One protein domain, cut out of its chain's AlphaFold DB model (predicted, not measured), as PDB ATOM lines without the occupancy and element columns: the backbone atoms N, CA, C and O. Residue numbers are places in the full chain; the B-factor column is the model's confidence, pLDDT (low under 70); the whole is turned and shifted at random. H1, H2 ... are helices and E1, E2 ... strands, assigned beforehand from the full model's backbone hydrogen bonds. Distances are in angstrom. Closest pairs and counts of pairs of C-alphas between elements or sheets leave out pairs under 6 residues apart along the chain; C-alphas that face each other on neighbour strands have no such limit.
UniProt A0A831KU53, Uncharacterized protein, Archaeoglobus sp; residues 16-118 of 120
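Overview. This is residues 16 to 118 of the 120 residues of an uncharacterized protein of Archaeoglobus sp (UniProt A0A831KU53). Little regular structure: mostly loops, with a small sheet, E1, E3 and E2, at one end, H1 well away from it with residues 63 to 69 sticking out, and short H2 and H3 in a row on another side. The 103 residues, under half in named elements, run E1 E2 E3 H1 H2 H3, mixed in class. The whole is only just compact, close to loose: radius of gyration of the C-alphas 15.1 A, spans 39 by 35 by 26 A.

Along the chain. Find C-alpha 22 at (156.640, 202.059, 295.681), where E1, residues 22 to 24, begins. E2 is 41 to 43, E3 48 to 50. H1, 58 to 68, runs 15.5 A; H2 is 105 to 108; H3, 111 to 116, ends at (174.238, 200.595, 300.441).

Arrangement. E3 is parallel to E1, with N 23 and O 48 2.8 A apart, and antiparallel to E2 in a hairpin, with N 42 and O 49 2.9 A apart. No helix is on the sheet. H2 and H3 meet only through their link; H1 is apart from both. In H1 and H3 every O i to N i+4 pair is within hydrogen-bond range; H2 is too short for one.

Size, cuts and confidence. The C-alphas of Ser 17 and His 96, the two farthest apart, are 42.8 A apart. The printed part has no cut. The links E1 to E2 and H1 to H2 are long. Look for pLDDT under 70 at 12 residues, among them 105 to 109.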
ATOM      1  N   GLU A  16     158.229 197.917 305.322       92.69
ATOM      2  CA  GLU A  16     157.885 196.546 305.708       92.69
ATOM      3  C   GLU A  16     156.508 196.459 306.374       92.69
ATOM      4  O   GLU A  16     155.668 195.656 305.970       92.69
ATOM      5  N   SER A  17     156.243 197.315 307.366       95.44
ATOM      6  CA  SER A  17     155.011 197.246 308.168       95.44
ATOM      7  C   SER A  17     153.759 197.538 307.341       95.44
ATOM      8  O   SER A  17     152.711 196.942 307.584       95.44
ATOM      9  N   TYR A  18     153.862 198.448 306.370       95.88
ATOM     10  CA  TYR A  18     152.747 198.852 305.512       95.88
ATOM     11  C   TYR A  18     152.780 198.201 304.126       95.88
ATOM     12  O   TYR A  18     151.910 198.503 303.313       95.88
ATOM     13  N   LYS A  19     153.746 197.310 303.853       94.94
ATOM     14  CA  LYS A  19     153.929 196.646 302.549       94.94
ATOM     15  C   LYS A  19     153.963 197.645 301.386       94.94
ATOM     16  O   LYS A  19     153.253 197.500 300.396       94.94
ATOM     17  N   ILE A  20     154.760 198.701 301.538       95.56
ATOM     18  CA  ILE A  20     154.881 199.744 300.517       95.56
ATOM     19  C   ILE A  20     155.702 199.202 299.349       95.56
ATOM     20  O   ILE A  20     156.905 199.013 299.480       95.56
ATOM     21  N   GLU A  21     155.071 199.026 298.192       95.88
ATOM     22  CA  GLU A  21     155.742 198.539 296.978       95.88
ATOM     23  C   GLU A  21     156.506 199.648 296.233       95.88
ATOM     24  O   GLU A  21     157.500 199.386 295.556       95.88
ATOM     25  N   GLY A  22     156.074 200.907 296.381       95.75
ATOM     26  CA  GLY A  22     156.640 202.059 295.681       95.75
ATOM     27  C   GLY A  22     156.791 203.284 296.577       95.75
ATOM     28  O   GLY A  22     155.848 203.695 297.248       95.75
ATOM     29  N   LEU A  23     157.974 203.901 296.560       95.25
ATOM     30  CA  LEU A  23     158.271 205.125 297.299       95.25
ATOM     31  C   LEU A  23     158.696 206.233 296.338       95.25
ATOM     32  O   LEU A  23     159.764 206.160 295.729       95.25
ATOM     33  N   PHE A  24     157.900 207.296 296.251       96.50
ATOM     34  CA  PHE A  24     158.307 208.499 295.535       96.50
ATOM     35  C   PHE A  24     159.368 209.261 296.328       96.50
ATOM     36  O   PHE A  24     159.164 209.619 297.489       96.50
ATOM     37  N   VAL A  25     160.502 209.525 295.686       94.62
ATOM     38  CA  VAL A  25     161.605 210.287 296.264       94.62
ATOM     39  C   VAL A  25     161.998 211.398 295.299       94.62
ATOM     40  O   VAL A  25     162.188 211.191 294.104       94.62
ATOM     41  N   ALA A  26     162.136 212.600 295.839       93.75
ATOM     42  CA  ALA A  26     162.485 213.802 295.100       93.75
ATOM     43  C   ALA A  26     164.003 214.046 295.129       93.75
ATOM     44  O   ALA A  26     164.454 215.029 295.708       93.75
ATOM     45  N   ILE A  27     164.791 213.128 294.560       93.44
ATOM     46  CA  ILE A  27     166.204 213.398 294.244       93.44
ATOM     47  C   ILE A  27     166.349 213.763 292.772       93.44
ATOM     48  O   ILE A  27     165.554 213.318 291.942       93.44
ATOM     49  N   ARG A  28     167.351 214.585 292.468       96.31
ATOM     50  CA  ARG A  28     167.631 215.092 291.119       96.31
ATOM     51  C   ARG A  28     169.106 214.907 290.797       96.31
ATOM     52  O   ARG A  28     169.945 214.954 291.697       96.31
ATOM     53  N   TRP A  29     169.431 214.698 289.525       95.44
ATOM     54  CA  TRP A  29     170.821 214.514 289.101       95.44
ATOM     55  C   TRP A  29     171.693 215.749 289.358       95.44
ATOM     56  O   TRP A  29     172.880 215.590 289.627       95.44
ATOM     57  N   ASP A  30     171.119 216.960 289.326       94.62
ATOM     58  CA  ASP A  30     171.883 218.209 289.501       94.62
ATOM     59  C   ASP A  30     172.236 218.541 290.965       94.62
ATOM     60  O   ASP A  30     173.082 219.399 291.210       94.62
ATOM     61  N   GLU A  31     171.635 217.847 291.942       90.94
ATOM     62  CA  GLU A  31     171.749 218.213 293.361       90.94
ATOM     63  C   GLU A  31     173.173 218.029 293.912       90.94
ATOM     64  O   GLU A  31     173.652 218.838 294.715       90.94
ATOM     65  N   CYS A  32     173.816 216.911 293.557       87.44
ATOM     66  CA  CYS A  32     175.217 216.605 293.849       87.44
ATOM     67  C   CYS A  32     175.710 215.408 293.021       87.44
ATOM     68  O   CYS A  32     174.925 214.571 292.576       87.44
ATOM     69  N   GLU A  33     177.031 215.277 292.889       86.25
ATOM     70  CA  GLU A  33     177.685 214.198 292.132       86.25
ATOM     71  C   GLU A  33     177.245 212.799 292.580       86.25
ATOM     72  O   GLU A  33     176.941 211.944 291.749       86.25
ATOM     73  N   ALA A  34     177.092 212.583 293.892       82.38
ATOM     74  CA  ALA A  34     176.626 211.305 294.422       82.38
ATOM     75  C   ALA A  34     175.255 210.903 293.851       82.38
ATOM     76  O   ALA A  34     174.954 209.718 293.764       82.38
ATOM     77  N   ARG A  35     174.408 211.858 293.449       87.31
ATOM     78  CA  ARG A  35     173.055 211.606 292.929       87.31
ATOM     79  C   ARG A  35     172.986 211.468 291.415       87.31
ATOM     80  O   ARG A  35     172.003 210.908 290.938       87.31
ATOM     81  N   ALA A  36     174.024 211.874 290.687       89.31
ATOM     82  CA  ALA A  36     174.050 211.887 289.225       89.31
ATOM     83  C   ALA A  36     173.825 210.503 288.579       89.31
ATOM     84  O   ALA A  36     173.322 210.421 287.465       89.31
ATOM     85  N   GLY A  37     174.160 209.413 289.279       89.88
ATOM     86  CA  GLY A  37     174.019 208.038 288.777       89.88
ATOM     87  C   GLY A  37     172.691 207.333 289.085       89.88
ATOM     88  O   GLY A  37     172.581 206.131 288.847       89.88
ATOM     89  N   GLU A  38     171.701 208.010 289.671       92.81
ATOM     90  CA  GLU A  38     170.436 207.358 290.040       92.81
ATOM     91  C   GLU A  38     169.540 207.056 288.818       92.81
ATOM     92  O   GLU A  38     169.644 207.705 287.777       92.81
ATOM     93  N   LYS A  39     168.636 206.073 288.951       95.50
ATOM     94  CA  LYS A  39     167.663 205.661 287.924       95.50
ATOM     95  C   LYS A  39     166.246 206.122 288.262       95.50
ATOM     96  O   LYS A  39     165.884 206.174 289.430       95.50
ATOM     97  N   TYR A  40     165.396 206.353 287.257       97.25
ATOM     98  CA  TYR A  40     163.978 206.701 287.464       97.25
ATOM     99  C   TYR A  40     163.219 205.697 288.336       97.25
ATOM    100  O   TYR A  40     162.455 206.101 289.211       97.25
ATOM    101  N   PHE A  41     163.473 204.410 288.113       97.19
ATOM    102  CA  PHE A  41     162.978 203.304 288.920       97.19
ATOM    103  C   PHE A  41     164.190 202.579 289.491       97.19
ATOM    104  O   PHE A  41     165.018 202.043 288.753       97.19
ATOM    105  N   SER A  42     164.331 202.644 290.806       94.69
ATOM    106  CA  SER A  42     165.499 202.158 291.528       94.69
ATOM    107  C   SER A  42     165.049 201.078 292.498       94.69
ATOM    108  O   SER A  42     164.527 201.374 293.578       94.69
ATOM    109  N   GLU A  43     165.187 199.826 292.063       94.38
ATOM    110  CA  GLU A  43     164.820 198.648 292.846       94.38
ATOM    111  C   GLU A  43     165.645 198.571 294.132       94.38
ATOM    112  O   GLU A  43     166.866 198.761 294.144       94.38
ATOM    113  N   ARG A  44     164.951 198.311 295.236       89.62
ATOM    114  CA  ARG A  44     165.507 198.007 296.553       89.62
ATOM    115  C   ARG A  44     164.956 196.652 296.981       89.62
ATOM    116  O   ARG A  44     164.040 196.134 296.359       89.62
ATOM    117  N   GLU A  45     165.486 196.117 298.074       86.06
ATOM    118  CA  GLU A  45     165.136 194.781 298.575       86.06
ATOM    119  C   GLU A  45     163.618 194.524 298.653       86.06
ATOM    120  O   GLU A  45     163.156 193.497 298.174       86.06
ATOM    121  N   ASN A  46     162.847 195.486 299.178       89.38
ATOM    122  CA  ASN A  46     161.412 195.314 299.450       89.38
ATOM    123  C   ASN A  46     160.496 196.330 298.738       89.38
ATOM    124  O   ASN A  46     159.292 196.322 298.966       89.38
ATOM    125  N   HIS A  47     161.046 197.260 297.951       94.38
ATOM    126  CA  HIS A  47     160.269 198.317 297.287       94.38
ATOM    127  C   HIS A  47     161.032 198.916 296.106       94.38
ATOM    128  O   HIS A  47     162.256 198.819 296.022       94.38
ATOM    129  N   VAL A  48     160.328 199.638 295.241       95.88
ATOM    130  CA  VAL A  48     160.929 200.469 294.194       95.88
ATOM    131  C   VAL A  48     160.943 201.924 294.646       95.88
ATOM    132  O   VAL A  48     159.925 202.467 295.074       95.88
ATOM    133  N   ARG A  49     162.089 202.598 294.532       95.38
ATOM    134  CA  ARG A  49     162.130 204.063 294.612       95.38
ATOM    135  C   ARG A  49     161.849 204.654 293.242       95.38
ATOM    136  O   ARG A  49     162.487 204.269 292.263       95.38
ATOM    137  N   ILE A  50     160.912 205.589 293.194       97.81
ATOM    138  CA  ILE A  50     160.461 206.252 291.975       97.81
ATOM    139  C   ILE A  50     160.893 207.714 292.054       97.81
ATOM    140  O   ILE A  50     160.605 208.385 293.047       97.81
ATOM    141  N   HIS A  51     161.566 208.213 291.017       97.62
ATOM    142  CA  HIS A  51     162.142 209.562 290.981       97.62
ATOM    143  C   HIS A  51     161.527 210.398 289.840       97.62
ATOM    144  O   HIS A  51     162.119 210.501 288.767       97.62
ATOM    145  N   PRO A  52     160.338 211.008 290.022       97.88
ATOM    146  CA  PRO A  52     159.592 211.638 288.922       97.88
ATOM    147  C   PRO A  52     160.286 212.860 288.319       97.88
ATOM    148  O   PRO A  52     160.106 213.173 287.148       97.88
ATOM    149  N   ILE A  53     161.077 213.550 289.137       97.62
ATOM    150  CA  ILE A  53     161.728 214.819 288.803       97.62
ATOM    151  C   ILE A  53     163.240 214.660 288.638       97.62
ATOM    152  O   ILE A  53     163.980 215.622 288.781       97.62
ATOM    153  N   LEU A  54     163.721 213.445 288.372       97.00
ATOM    154  CA  LEU A  54     165.152 213.146 288.403       97.00
ATOM    155  C   LEU A  54     165.983 214.017 287.438       97.00
ATOM    156  O   LEU A  54     167.105 214.396 287.768       97.00
ATOM    157  N   HIS A  55     165.399 214.380 286.292       97.19
ATOM    158  CA  HIS A  55     165.990 215.254 285.273       97.19
ATOM    159  C   HIS A  55     165.835 216.756 285.549       97.19
ATOM    160  O   HIS A  55     166.390 217.556 284.802       97.19
ATOM    161  N   PHE A  56     165.065 217.157 286.566       98.12
ATOM    162  CA  PHE A  56     164.845 218.572 286.854       98.12
ATOM    163  C   PHE A  56     166.121 219.201 287.406       98.12
ATOM    164  O   PHE A  56     166.736 218.690 288.348       98.12
ATOM    165  N   THR A  57     166.455 220.372 286.885       96.88
ATOM    166  CA  THR A  57     167.457 221.252 287.480       96.88
ATOM    167  C   THR A  57     166.863 222.063 288.633       96.88
ATOM    168  O   THR A  57     165.641 222.162 288.784       96.88
ATOM    169  N   GLU A  58     167.707 222.687 289.452       95.56
ATOM    170  CA  GLU A  58     167.247 223.583 290.520       95.56
ATOM    171  C   GLU A  58     166.424 224.737 289.929       95.56
ATOM    172  O   GLU A  58     165.409 225.158 290.489       95.56
ATOM    173  N   LYS A  59     166.819 225.209 288.740       96.44
ATOM    174  CA  LYS A  59     166.076 226.218 287.989       96.44
ATOM    175  C   LYS A  59     164.670 225.729 287.634       96.44
ATOM    176  O   LYS A  59     163.723 226.479 287.853       96.44
ATOM    177  N   ASP A  60     164.524 224.496 287.147       98.25
ATOM    178  CA  ASP A  60     163.216 223.927 286.789       98.25
ATOM    179  C   ASP A  60     162.286 223.838 288.004       98.25
ATOM    180  O   ASP A  60     161.102 224.164 287.908       98.25
ATOM    181  N   ILE A  61     162.825 223.470 289.173       97.38
ATOM    182  CA  ILE A  61     162.071 223.451 290.435       97.38
ATOM    183  C   ILE A  61     161.567 224.847 290.789       97.38
ATOM    184  O   ILE A  61     160.384 225.032 291.077       97.38
ATOM    185  N   TRP A  62     162.444 225.846 290.737       97.19
ATOM    186  CA  TRP A  62     162.075 227.218 291.057       97.19
ATOM    187  C   TRP A  62     161.098 227.831 290.051       97.19
ATOM    188  O   TRP A  62     160.185 228.560 290.448       97.19
ATOM    189  N   ASP A  63     161.257 227.529 288.764       98.44
ATOM    190  CA  ASP A  63     160.323 227.944 287.721       98.44
ATOM    191  C   ASP A  63     158.948 227.311 287.938       98.44
ATOM    192  O   ASP A  63     157.939 228.013 287.857       98.44
ATOM    193  N   TYR A  64     158.895 226.026 288.301       98.31
ATOM    194  CA  TYR A  64     157.648 225.342 288.632       98.31
ATOM    195  C   TYR A  64     156.965 225.957 289.859       98.31
ATOM    196  O   TYR A  64     155.776 226.275 289.804       98.31
ATOM    197  N   ILE A  65     157.715 226.186 290.945       98.19
ATOM    198  CA  ILE A  65     157.204 226.806 292.177       98.19
ATOM    199  C   ILE A  65     156.565 228.163 291.874       98.19
ATOM    200  O   ILE A  65     155.427 228.402 292.279       98.19
ATOM    201  N   ARG A  66     157.263 229.030 291.127       98.12
ATOM    202  CA  ARG A  66     156.763 230.364 290.763       98.12
ATOM    203  C   ARG A  66     155.557 230.296 289.835       98.12
ATOM    204  O   ARG A  66     154.561 230.965 290.081       98.12
ATOM    205  N   LYS A  67     155.632 229.480 288.781       98.56
ATOM    206  CA  LYS A  67     154.567 229.354 287.777       98.56
ATOM    207  C   LYS A  67     153.259 228.850 288.383       98.56
ATOM    208  O   LYS A  67     152.189 229.281 287.966       98.56
ATOM    209  N   HIS A  68     153.347 227.937 289.347       98.50
ATOM    210  CA  HIS A  68     152.190 227.269 289.938       98.50
ATOM    211  C   HIS A  68     151.852 227.751 291.354       98.50
ATOM    212  O   HIS A  68     150.966 227.180 291.983       98.50
ATOM    213  N   ASN A  69     152.519 228.799 291.852       97.81
ATOM    214  CA  ASN A  69     152.340 229.336 293.205       97.81
ATOM    215  C   ASN A  69     152.417 228.250 294.294       97.81
ATOM    216  O   ASN A  69     151.615 228.225 295.230       97.81
ATOM    217  N   VAL A  70     153.370 227.323 294.159       98.06
ATOM    218  CA  VAL A  70     153.541 226.223 295.117       98.06
ATOM    219  C   VAL A  70     154.081 226.788 296.435       98.06
ATOM    220  O   VAL A  70     155.111 227.465 296.424       98.06
ATOM    221  N   PRO A  71     153.447 226.511 297.588       98.06
ATOM    222  CA  PRO A  71     153.997 226.915 298.875       98.06
ATOM    223  C   PRO A  71     155.375 226.285 299.113       98.06
ATOM    224  O   PRO A  71     155.553 225.079 298.944       98.06
ATOM    225  N   TYR A  72     156.344 227.088 299.555       96.94
ATOM    226  CA  TYR A  72     157.692 226.628 299.894       96.94
ATOM    227  C   TYR A  72     158.146 227.165 301.259       96.94
ATOM    228  O   TYR A  72     157.508 228.021 301.876       96.94
ATOM    229  N   CYS A  73     159.250 226.625 301.779       95.44
ATOM    230  CA  CYS A  73     159.778 227.027 303.080       95.44
ATOM    231  C   CYS A  73     160.412 228.431 303.026       95.44
ATOM    232  O   CYS A  73     161.367 228.650 302.290       95.44
ATOM    233  N   LYS A  74     159.995 229.355 303.901       96.00
ATOM    234  CA  LYS A  74     160.548 230.728 303.975       96.00
ATOM    235  C   LYS A  74     162.058 230.813 304.255       96.00
ATOM    236  O   LYS A  74     162.646 231.885 304.183       96.00
ATOM    237  N   LEU A  75     162.706 229.708 304.636       94.19
ATOM    238  CA  LEU A  75     164.165 229.674 304.756       94.19
ATOM    239  C   LEU A  75     164.850 229.841 303.396       94.19
ATOM    240  O   LEU A  75     165.932 230.419 303.350       94.19
ATOM    241  N   TYR A  76     164.220 229.417 302.300       94.69
ATOM    242  CA  TYR A  76     164.785 229.618 300.968       94.69
ATOM    243  C   TYR A  76     164.939 231.108 300.618       94.69
ATOM    244  O   TYR A  76     165.952 231.496 300.044       94.69
ATOM    245  N   ASP A  77     164.036 231.969 301.103       94.88
ATOM    246  CA  ASP A  77     164.145 233.433 300.956       94.88
ATOM    247  C   ASP A  77     165.356 234.020 301.697       94.88
ATOM    248  O   ASP A  77     165.809 235.123 301.405       94.88
ATOM    249  N   LYS A  78     165.899 233.280 302.670       94.25
ATOM    250  CA  LYS A  78     167.075 233.665 303.461       94.25
ATOM    251  C   LYS A  78     168.385 233.116 302.883       94.25
ATOM    252  O   LYS A  78     169.398 233.118 303.576       94.25
ATOM    253  N   GLY A  79     168.369 232.609 301.648       92.44
ATOM    254  CA  GLY A  79     169.548 232.066 300.969       92.44
ATOM    255  C   GLY A  79     169.873 230.612 301.323       92.44
ATOM    256  O   GLY A  79     170.939 230.116 300.962       92.44
ATOM    257  N   TYR A  80     168.984 229.905 302.026       93.81
ATOM    258  CA  TYR A  80     169.111 228.456 302.178       93.81
ATOM    259  C   TYR A  80     168.765 227.786 300.854       93.81
ATOM    260  O   TYR A  80     167.726 228.083 300.282       93.81
ATOM    261  N   ARG A  81     169.605 226.865 300.380       92.88
ATOM    262  CA  ARG A  81     169.353 226.121 299.130       92.88
ATOM    263  C   ARG A  81     169.171 224.617 299.332       92.88
ATOM    264  O   ARG A  81     168.520 223.968 298.530       92.88
ATOM    265  N   SER A  82     169.586 224.073 300.479       91.50
ATOM    266  CA  SER A  82     169.233 222.712 300.902       91.50
ATOM    267  C   SER A  82     168.973 222.660 302.404       91.50
ATOM    268  O   SER A  82     169.843 223.016 303.193       91.50
ATOM    269  N   ILE A  83     167.793 222.181 302.809       89.88
ATOM    270  CA  ILE A  83     167.359 222.130 304.215       89.88
ATOM    271  C   ILE A  83     167.458 220.696 304.747       89.88
ATOM    272  O   ILE A  83     167.091 219.733 304.069       89.88
ATOM    273  N   GLY A  84     167.997 220.540 305.956       83.62
ATOM    274  CA  GLY A  84     168.223 219.253 306.617       83.62
ATOM    275  C   GLY A  84     167.771 219.234 308.075       83.62
ATOM    276  O   GLY A  84     167.135 220.169 308.551       83.62
ATOM    277  N   ASP A  85     168.117 218.147 308.760       76.31
ATOM    278  CA  ASP A  85     167.546 217.793 310.068       76.31
ATOM    279  C   ASP A  85     168.164 218.572 311.243       76.31
ATOM    280  O   ASP A  85     167.569 218.658 312.313       76.31
ATOM    281  N   ASP A  86     169.360 219.128 311.053       73.12
ATOM    282  CA  ASP A  86     170.138 219.779 312.104       73.12
ATOM    283  C   ASP A  86     170.421 221.232 311.712       73.12
ATOM    284  O   ASP A  86     171.095 221.497 310.714       73.12
ATOM    285  N   LYS A  87     169.862 222.171 312.484       65.19
ATOM    286  CA  LYS A  87     169.944 223.612 312.210       65.19
ATOM    287  C   LYS A  87     171.373 224.141 312.294       65.19
ATOM    288  O   LYS A  87     171.683 225.096 311.588       65.19
ATOM    289  N   ASP A  88     172.237 223.502 313.078       66.56
ATOM    290  CA  ASP A  88     173.635 223.914 313.225       66.56
ATOM    291  C   ASP A  88     174.492 223.449 312.032       66.56
ATOM    292  O   ASP A  88     175.586 223.962 311.779       66.56
ATOM    293  N   LEU A  89     173.963 222.507 311.244       69.25
ATOM    294  CA  LEU A  89     174.625 221.874 310.100       69.25
ATOM    295  C   LEU A  89     174.031 222.282 308.748       69.25
ATOM    296  O   LEU A  89     174.349 221.672 307.720       69.25
ATOM    297  N   VAL A  90     173.155 223.289 308.747       80.94
ATOM    298  CA  VAL A  90     172.530 223.840 307.549       80.94
ATOM    299  C   VAL A  90     172.774 225.345 307.514       80.94
ATOM    300  O   VAL A  90     172.333 226.079 308.395       80.94
ATOM    301  N   LYS A  91     173.450 225.817 306.465       87.44
ATOM    302  CA  LYS A  91     173.805 227.232 306.296       87.44
ATOM    303  C   LYS A  91     173.239 227.804 304.992       87.44
ATOM    304  O   LYS A  91     173.137 227.063 304.010       87.44
ATOM    305  N   PRO A  92     172.894 229.104 304.958       91.00
ATOM    306  CA  PRO A  92     172.635 229.782 303.699       91.00
ATOM    307  C   PRO A  92     173.915 229.820 302.863       91.00
ATOM    308  O   PRO A  92     175.020 229.898 303.406       91.00
ATOM    309  N   ILE A  93     173.766 229.755 301.544       91.12
ATOM    310  CA  ILE A  93     174.889 229.757 300.606       91.12
ATOM    311  C   ILE A  93     174.611 230.693 299.426       91.12
ATOM    312  O   ILE A  93     173.462 230.817 298.994       91.12
ATOM    313  N   PRO A  94     175.643 231.346 298.870       89.75
ATOM    314  CA  PRO A  94     175.478 232.155 297.673       89.75
ATOM    315  C   PRO A  94     175.115 231.297 296.438       89.75
ATOM    316  O   PRO A  94     175.462 230.113 296.384       89.75
ATOM    317  N   PRO A  95     174.459 231.880 295.411       87.69
ATOM    318  CA  PRO A  95     173.952 231.138 294.247       87.69
ATOM    319  C   PRO A  95     175.009 230.410 293.400       87.69
ATOM    320  O   PRO A  95     174.693 229.423 292.745       87.69
ATOM    321  N   HIS A  96     176.262 230.875 293.407       89.31
ATOM    322  CA  HIS A  96     177.339 230.290 292.597       89.31
ATOM    323  C   HIS A  96     177.937 229.006 293.194       89.31
ATOM    324  O   HIS A  96     178.706 228.326 292.520       89.31
ATOM    325  N   LEU A  97     177.628 228.679 294.453       90.19
ATOM    326  CA  LEU A  97     178.047 227.414 295.058       90.19
ATOM    327  C   LEU A  97     177.066 226.288 294.701       90.19
ATOM    328  O   LEU A  97     175.898 226.571 294.421       90.19
ATOM    329  N   PRO A  98     177.497 225.013 294.756       90.06
ATOM    330  CA  PRO A  98     176.593 223.874 294.608       90.06
ATOM    331  C   PRO A  98     175.422 223.951 295.594       90.06
ATOM    332  O   PRO A  98     175.623 224.289 296.759       90.06
ATOM    333  N   GLU A  99     174.212 223.594 295.159       91.12
ATOM    334  CA  GLU A  99     172.960 223.732 295.928       91.12
ATOM    335  C   GLU A  99     173.041 223.144 297.348       91.12
ATOM    336  O   GLU A  99     172.516 223.701 298.317       91.12
ATOM    337  N   ARG A 100     173.748 222.019 297.493       89.62
ATOM    338  CA  ARG A 100     173.901 221.296 298.762       89.62
ATOM    339  C   ARG A 100     175.137 221.691 299.571       89.62
ATOM    340  O   ARG A 100     175.347 221.122 300.637       89.62
ATOM    341  N   ALA A 101     175.920 222.683 299.142       88.06
ATOM    342  CA  ALA A 101     177.142 223.110 299.838       88.06
ATOM    343  C   ALA A 101     176.890 223.628 301.268       88.06
ATOM    344  O   ALA A 101     177.789 223.612 302.104       88.06
ATOM    345  N   GLY A 102     175.659 224.056 301.566       84.69
ATOM    346  CA  GLY A 102     175.240 224.459 302.909       84.69
ATOM    347  C   GLY A 102     175.005 223.295 303.877       84.69
ATOM    348  O   GLY A 102     174.707 223.550 305.041       84.69
ATOM    349  N   ARG A 103     175.102 222.038 303.415       83.69
ATOM    350  CA  ARG A 103     174.962 220.813 304.218       83.69
ATOM    351  C   ARG A 103     176.327 220.322 304.698       83.69
ATOM    352  O   ARG A 103     177.351 220.532 304.059       83.69
ATOM    353  N   GLU A 104     176.332 219.595 305.810       70.06
ATOM    354  CA  GLU A 104     177.524 218.925 306.342       70.06
ATOM    355  C   GLU A 104     178.220 218.005 305.306       70.06
ATOM    356  O   GLU A 104     177.717 216.934 304.959       70.06
ATOM    357  N   ILE A 105     179.429 218.395 304.882       61.66
ATOM    358  CA  ILE A 105     180.253 217.725 303.853       61.66
ATOM    359  C   ILE A 105     180.684 216.305 304.268       61.66
ATOM    360  O   ILE A 105     180.877 215.432 303.420       61.66
ATOM    361  N   ALA A 106     180.811 216.037 305.572       60.78
ATOM    362  CA  ALA A 106     181.249 214.734 306.078       60.78
ATOM    363  C   ALA A 106     180.294 213.592 305.692       60.78
ATOM    364  O   ALA A 106     180.745 212.463 305.512       60.78
ATOM    365  N   LYS A 107     178.994 213.883 305.522       61.12
ATOM    366  CA  LYS A 107     178.006 212.895 305.069       61.12
ATOM    367  C   LYS A 107     178.150 212.595 303.585       61.12
ATOM    368  O   LYS A 107     178.117 211.424 303.236       61.12
ATOM    369  N   GLU A 108     178.384 213.610 302.750       61.94
ATOM    370  CA  GLU A 108     178.543 213.468 301.290       61.94
ATOM    371  C   GLU A 108     179.702 212.515 300.937       61.94
ATOM    372  O   GLU A 108     179.536 211.627 300.105       61.94
ATOM    373  N   LYS A 109     180.820 212.566 301.678       64.12
ATOM    374  CA  LYS A 109     181.963 211.644 301.497       64.12
ATOM    375  C   LYS A 109     181.666 210.174 301.815       64.12
ATOM    376  O   LYS A 109     182.385 209.297 301.352       64.12
ATOM    377  N   ILE A 110     180.642 209.897 302.623       70.12
ATOM    378  CA  ILE A 110     180.223 208.533 302.984       70.12
ATOM    379  C   ILE A 110     178.867 208.161 302.372       70.12
ATOM    380  O   ILE A 110     178.318 207.112 302.716       70.12
ATOM    381  N   MET A 111     178.315 208.993 301.478       68.12
ATOM    382  CA  MET A 111     176.972 208.797 300.914       68.12
ATOM    383  C   MET A 111     176.839 207.481 300.172       68.12
ATOM    384  O   MET A 111     175.803 206.834 300.282       68.12
ATOM    385  N   GLU A 112     177.884 207.051 299.470       68.75
ATOM    386  CA  GLU A 112     177.893 205.768 298.772       68.75
ATOM    387  C   GLU A 112     177.682 204.602 299.749       68.75
ATOM    388  O   GLU A 112     176.772 203.788 299.582       68.75
ATOM    389  N   ARG A 113     178.425 204.589 300.864       72.19
ATOM    390  CA  ARG A 113     178.248 203.593 301.930       72.19
ATOM    391  C   ARG A 113     176.878 203.702 302.598       72.19
ATOM    392  O   ARG A 113     176.259 202.686 302.900       72.19
ATOM    393  N   LEU A 114     176.389 204.918 302.837       72.62
ATOM    394  CA  LEU A 114     175.063 205.129 303.418       72.62
ATOM    395  C   LEU A 114     173.948 204.637 302.484       72.62
ATOM    396  O   LEU A 114     172.955 204.090 302.963       72.62
ATOM    397  N   ARG A 115     174.113 204.767 301.166       70.50
ATOM    398  CA  ARG A 115     173.170 204.256 300.164       70.50
ATOM    399  C   ARG A 115     173.092 202.744 300.146       70.50
ATOM    400  O   ARG A 115     171.981 202.220 300.112       70.50
ATOM    401  N   LEU A 116     174.227 202.052 300.264       68.62
ATOM    402  CA  LEU A 116     174.238 200.595 300.441       68.62
ATOM    403  C   LEU A 116     173.437 200.166 301.681       68.62
ATOM    404  O   LEU A 116     172.817 199.110 301.687       68.62
ATOM    405  N   LEU A 117     173.390 201.009 302.714       70.75
ATOM    406  CA  LEU A 117     172.607 200.761 303.928       70.75
ATOM    407  C   LEU A 117     171.132 201.191 303.817       70.75
ATOM    408  O   LEU A 117     170.358 200.928 304.741       70.75
ATOM    409  N   GLY A 118     170.727 201.814 302.706       66.88
ATOM    410  CA  GLY A 118     169.355 202.255 302.446       66.88
ATOM    411  C   GLY A 118     169.099 203.754 302.642       66.88
ATOM    412  O   GLY A 118     167.941 204.169 302.666       66.88
TER     413      GLY A 118